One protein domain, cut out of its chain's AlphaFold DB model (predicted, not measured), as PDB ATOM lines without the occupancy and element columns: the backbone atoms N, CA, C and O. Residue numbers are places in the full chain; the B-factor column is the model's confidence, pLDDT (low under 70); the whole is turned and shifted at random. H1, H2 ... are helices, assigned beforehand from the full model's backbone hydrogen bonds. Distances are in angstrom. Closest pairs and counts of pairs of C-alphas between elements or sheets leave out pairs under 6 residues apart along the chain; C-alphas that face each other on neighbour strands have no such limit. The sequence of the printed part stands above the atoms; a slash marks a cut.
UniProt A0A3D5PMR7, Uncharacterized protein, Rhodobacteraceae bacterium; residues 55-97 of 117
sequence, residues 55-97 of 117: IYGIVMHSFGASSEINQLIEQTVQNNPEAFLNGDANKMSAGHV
ATOM      1  N   ILE A  55      -2.056  21.760  45.445       74.69
ATOM      2  CA  ILE A  55      -2.221  20.940  44.241       74.69
ATOM      3  C   ILE A  55      -2.339  21.802  42.981       74.69
ATOM      4  O   ILE A  55      -1.780  21.469  41.942       74.69
ATOM      5  N   TYR A  56      -2.992  22.961  43.105       77.00
ATOM      6  CA  TYR A  56      -3.083  23.950  42.043       77.00
ATOM      7  C   TYR A  56      -1.699  24.459  41.634       77.00
ATOM      8  O   TYR A  56      -1.394  24.474  40.449       77.00
ATOM      9  N   GLY A  57      -0.846  24.831  42.593       74.62
ATOM     10  CA  GLY A  57       0.520  25.280  42.320       74.62
ATOM     11  C   GLY A  57       1.373  24.204  41.650       74.62
ATOM     12  O   GLY A  57       2.080  24.504  40.694       74.62
ATOM     13  N   ILE A  58       1.245  22.952  42.091       74.31
ATOM     14  CA  ILE A  58       1.989  21.812  41.541       74.31
ATOM     15  C   ILE A  58       1.556  21.527  40.096       74.31
ATOM     16  O   ILE A  58       2.394  21.432  39.197       74.31
ATOM     17  N   VAL A  59       0.246  21.454  39.842       76.00
ATOM     18  CA  VAL A  59      -0.316  21.242  38.497       76.00
ATOM     19  C   VAL A  59       0.014  22.422  37.581       76.00
ATOM     20  O   VAL A  59       0.461  22.218  36.459       76.00
ATOM     21  N   MET A  60      -0.129  23.657  38.063       75.31
ATOM     22  CA  MET A  60       0.216  24.871  37.318       75.31
ATOM     23  C   MET A  60       1.708  24.926  36.968       75.31
ATOM     24  O   MET A  60       2.058  25.334  35.864       75.31
ATOM     25  N   HIS A  61       2.594  24.518  37.880       72.25
ATOM     26  CA  HIS A  61       4.035  24.484  37.630       72.25
ATOM     27  C   HIS A  61       4.414  23.405  36.609       72.25
ATOM     28  O   HIS A  61       5.270  23.636  35.760       72.25
ATOM     29  N   SER A  62       3.742  22.255  36.664       70.75
ATOM     30  CA  SER A  62       4.055  21.091  35.828       70.75
ATOM     31  C   SER A  62       3.456  21.177  34.421       70.75
ATOM     32  O   SER A  62       4.080  20.750  33.454       70.75
ATOM     33  N   PHE A  63       2.250  21.737  34.289       71.25
ATOM     34  CA  PHE A  63       1.473  21.756  33.042       71.25
ATOM     35  C   PHE A  63       1.260  23.153  32.454       71.25
ATOM     36  O   PHE A  63       0.809  23.277  31.314       71.25
ATOM     37  N   GLY A  64       1.585  24.205  33.208       69.19
ATOM     38  CA  GLY A  64       1.327  25.588  32.823       69.19
ATOM     39  C   GLY A  64      -0.145  25.990  32.945       69.19
ATOM     40  O   GLY A  64      -1.010  25.208  33.336       69.19
ATOM     41  N   ALA A  65      -0.429  27.246  32.593       70.56
ATOM     42  CA  ALA A  65      -1.781  27.796  32.581       70.56
ATOM     43  C   ALA A  65      -2.612  27.163  31.449       70.56
ATOM     44  O   ALA A  65      -2.550  27.623  30.310       70.56
ATOM     45  N   SER A  66      -3.393  26.124  31.752       67.62
ATOM     46  CA  SER A  66      -4.320  25.497  30.803       67.62
ATOM     47  C   SER A  66      -5.773  25.609  31.274       67.62
ATOM     48  O   SER A  66      -6.062  25.695  32.469       67.62
ATOM     49  N   SER A  67      -6.720  25.589  30.332       68.81
ATOM     50  CA  SER A  67      -8.157  25.503  30.650       68.81
ATOM     51  C   SER A  67      -8.536  24.182  31.330       68.81
ATOM     52  O   SER A  67      -9.590  24.084  31.949       68.81
ATOM     53  N   GLU A  68      -7.666  23.179  31.225       73.06
ATOM     54  CA  GLU A  68      -7.850  21.823  31.740       73.06
ATOM     55  C   GLU A  68      -7.239  21.644  33.139       73.06
ATOM     56  O   GLU A  68      -7.297  20.549  33.692       73.06
ATOM     57  N   ILE A  69      -6.694  22.703  33.758       74.31
ATOM     58  CA  ILE A  69      -6.089  22.651  35.102       74.31
ATOM     59  C   ILE A  69      -6.997  21.961  36.123       74.31
ATOM     60  O   ILE A  69      -6.522  21.132  36.892       74.31
ATOM     61  N   ASN A  70      -8.299  22.260  36.127       77.88
ATOM     62  CA  ASN A  70      -9.226  21.631  37.073       77.88
ATOM     63  C   ASN A  70      -9.338  20.117  36.840       77.88
ATOM     64  O   ASN A  70      -9.329  19.350  37.797       77.88
ATOM     65  N   GLN A  71      -9.358  19.679  35.578       76.38
ATOM     66  CA  GLN A  71      -9.383  18.256  35.233       76.38
ATOM     67  C   GLN A  71      -8.066  17.566  35.606       76.38
ATOM     68  O   GLN A  71      -8.079  16.440  36.092       76.38
ATOM     69  N   LEU A  72      -6.931  18.249  35.432       75.62
ATOM     70  CA  LEU A  72      -5.618  17.745  35.836       75.62
ATOM     71  C   LEU A  72      -5.504  17.622  37.362       75.62
ATOM     72  O   LEU A  72      -4.957  16.636  37.852       75.62
ATOM     73  N   ILE A  73      -6.059  18.572  38.119       77.88
ATOM     74  CA  ILE A  73      -6.145  18.494  39.585       77.88
ATOM     75  C   ILE A  73      -6.992  17.290  39.997       77.88
ATOM     76  O   ILE A  73      -6.527  16.475  40.789       77.88
ATOM     77  N   GLU A  74      -8.195  17.136  39.441       78.75
ATOM     78  CA  GLU A  74      -9.081  16.008  39.752       78.75
ATOM     79  C   GLU A  74      -8.423  14.659  39.443       78.75
ATOM     80  O   GLU A  74      -8.429  13.764  40.287       78.75
ATOM     81  N   GLN A  75      -7.788  14.526  38.276       77.25
ATOM     82  CA  GLN A  75      -7.043  13.320  37.910       77.25
ATOM     83  C   GLN A  75      -5.869  13.068  38.859       77.25
ATOM     84  O   GLN A  75      -5.621  11.927  39.240       77.25
ATOM     85  N   THR A  76      -5.167  14.116  39.292       75.75
ATOM     86  CA  THR A  76      -4.066  13.974  40.254       75.75
ATOM     87  C   THR A  76      -4.580  13.512  41.618       75.75
ATOM     88  O   THR A  76      -3.962  12.650  42.239       75.75
ATOM     89  N   VAL A  77      -5.730  14.013  42.074       78.38
ATOM     90  CA  VAL A  77      -6.358  13.559  43.327       78.38
ATOM     91  C   VAL A  77      -6.803  12.101  43.227       78.38
ATOM     92  O   VAL A  77      -6.532  11.315  44.132       78.38
ATOM     93  N   GLN A  78      -7.417  11.715  42.107       77.12
ATOM     94  CA  GLN A  78      -7.835  10.332  41.858       77.12
ATOM     95  C   GLN A  78      -6.656   9.360  41.772       77.12
ATOM     96  O   GLN A  78      -6.760   8.231  42.246       77.12
ATOM     97  N   ASN A  79      -5.534   9.791  41.194       72.25
ATOM     98  CA  ASN A  79      -4.345   8.958  41.036       72.25
ATOM     99  C   ASN A  79      -3.533   8.798  42.329       72.25
ATOM    100  O   ASN A  79      -2.676   7.918  42.375       72.25
ATOM    101  N   ASN A  80      -3.773   9.630  43.350       75.81
ATOM    102  CA  ASN A  80      -2.987   9.646  44.587       75.81
ATOM    103  C   ASN A  80      -3.873   9.745  45.844       75.81
ATOM    104  O   ASN A  80      -3.690  10.663  46.644       75.81
ATOM    105  N   PRO A  81      -4.833   8.829  46.058       75.06
ATOM    106  CA  PRO A  81      -5.736   8.890  47.207       75.06
ATOM    107  C   PRO A  81      -4.998   8.844  48.554       75.06
ATOM    108  O   PRO A  81      -5.499   9.386  49.537       75.06
ATOM    109  N   GLU A  82      -3.801   8.252  48.617       75.12
ATOM    110  CA  GLU A  82      -2.947   8.255  49.809       75.12
ATOM    111  C   GLU A  82      -2.345   9.627  50.150       75.12
ATOM    112  O   GLU A  82      -2.021   9.889  51.308       75.12
ATOM    113  N   ALA A  83      -2.211  10.518  49.165       70.62
ATOM    114  CA  ALA A  83      -1.587  11.825  49.338       70.62
ATOM    115  C   ALA A  83      -2.575  12.904  49.818       70.62
ATOM    116  O   ALA A  83      -2.143  13.973  50.252       70.62
ATOM    117  N   PHE A  84      -3.884  12.627  49.772       77.00
ATOM    118  CA  PHE A  84      -4.945  13.565  50.144       77.00
ATOM    119  C   PHE A  84      -5.776  13.034  51.313       77.00
ATOM    120  O   PHE A  84      -6.458  12.012  51.218       77.00
ATOM    121  N   LEU A  85      -5.793  13.768  52.425       72.06
ATOM    122  CA  LEU A  85      -6.595  13.396  53.591       72.06
ATOM    123  C   LEU A  85      -8.091  13.507  53.262       72.06
ATOM    124  O   LEU A  85      -8.608  14.605  53.050       72.06
ATOM    125  N   ASN A  86      -8.793  12.369  53.268       67.12
ATOM    126  CA  ASN A  86     -10.205  12.235  52.878       67.12
ATOM    127  C   ASN A  86     -10.509  12.667  51.427       67.12
ATOM    128  O   ASN A  86     -11.629  13.087  51.143       67.12
ATOM    129  N   GLY A  87      -9.525  12.598  50.520       62.34
ATOM    130  CA  GLY A  87      -9.695  13.035  49.125       62.34
ATOM    131  C   GLY A  87      -9.852  14.550  48.962       62.34
ATOM    132  O   GLY A  87     -10.240  15.022  47.895       62.34
ATOM    133  N   ASP A  88      -9.572  15.324  50.012       68.06
ATOM    134  CA  ASP A  88      -9.608  16.778  49.959       68.06
ATOM    135  C   ASP A  88      -8.325  17.293  49.302       68.06
ATOM    136  O   ASP A  88      -7.230  17.190  49.861       68.06
ATOM    137  N   ALA A  89      -8.476  17.876  48.115       65.50
ATOM    138  CA  ALA A  89      -7.397  18.445  47.313       65.50
ATOM    139  C   ALA A  89      -6.613  19.558  48.048       65.50
ATOM    140  O   ALA A  89      -5.467  19.847  47.704       65.50
ATOM    141  N   ASN A  90      -7.211  20.164  49.082       69.75
ATOM    142  CA  ASN A  90      -6.571  21.172  49.929       69.75
ATOM    143  C   ASN A  90      -5.811  20.569  51.118       69.75
ATOM    144  O   ASN A  90      -5.101  21.288  51.820       69.75
ATOM    145  N   LYS A  91      -5.959  19.266  51.380       71.94
ATOM    146  CA  LYS A  91      -5.324  18.567  52.504       71.94
ATOM    147  C   LYS A  91      -4.297  17.569  52.004       71.94
ATOM    148  O   LYS A  91      -4.457  16.357  52.134       71.94
ATOM    149  N   MET A  92      -3.233  18.119  51.442       75.00
ATOM    150  CA  MET A  92      -2.100  17.341  50.973       75.00
ATOM    151  C   MET A  92      -1.200  16.903  52.131       75.00
ATOM    152  O   MET A  92      -0.905  17.685  53.038       75.00
ATOM    153  N   SER A  93      -0.746  15.655  52.082       71.25
ATOM    154  CA  SER A  93       0.203  15.094  53.039       71.25
ATOM    155  C   SER A  93       1.631  15.361  52.567       71.25
ATOM    156  O   SER A  93       2.095  14.772  51.592       71.25
ATOM    157  N   ALA A  94       2.332  16.273  53.242       65.94
ATOM    158  CA  ALA A  94       3.719  16.595  52.915       65.94
ATOM    159  C   ALA A  94       4.632  15.358  53.028       65.94
ATOM    160  O   ALA A  94       4.431  14.505  53.897       65.94
ATOM    161  N   GLY A  95       5.624  15.262  52.142       63.56
ATOM    162  CA  GLY A  95       6.535  14.118  52.034       63.56
ATOM    163  C   GLY A  95       5.959  12.910  51.285       63.56
ATOM    164  O   GLY A  95       6.610  11.872  51.214       63.56
ATOM    165  N   HIS A  96       4.743  13.016  50.735       71.25
ATOM    166  CA  HIS A  96       4.228  12.031  49.782       71.25
ATOM    167  C   HIS A  96       4.621  12.409  48.355       71.25
ATOM    168  O   HIS A  96       4.628  13.582  47.985       71.25
ATOM    169  N   VAL A  97       4.913  11.397  47.541       75.56
ATOM    170  CA  VAL A  97       5.192  11.566  46.114       75.56
ATOM    171  C   VAL A  97       3.871  11.533  45.352       75.56
ATOM    172  O   VAL A  97       3.194  10.509  45.325       75.56
TER     173      VAL A  97
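What this domain is: This is residues 55 to 97 of the 117 residues of an uncharacterized protein of Rhodobacteraceae bacterium (UniProt A0A3D5PMR7). Two short helices, H1 and then H2, cross nearly at right angles, and a winding stretch with no named element, residues 80 to 97, follows at the end of H2. The printed part has 43 residues, is all helix by class with 20 of them in the two helices, and has no named strand. It is compact, with a radius of gyration of the C-alphas of 10.0 A, and only just elongated, spanning 26 by 17 by 15 A.

Where its parts are: Find C-alpha 55 at (-2.221, 20.940, 44.241); from there H1, residues 55 to 63, runs 11.8 A. After a tight link of 5 residues, H2, residues 69 to 79, runs 15.0 A to C-alpha 79 at (-4.345, 8.958, 41.036).

How they stand to each other: Look at Val 59 and Ile 73: H1 and H2 touch there, their closest C-alphas 6.5 A apart. Their lines are only just about perpendicular, at 72 degrees. In both helices, every O i to N i+4 pair is within hydrogen-bond range.

The domain as a whole: The C-alphas of Ser 67 and Gly 95 are the two farthest apart, 28.3 A. The printed part has no cut. Mean pLDDT of the printed part is 72.8; look for values under 70 at residues 64, 66 to 67, 86 to 90 and 94 to 95.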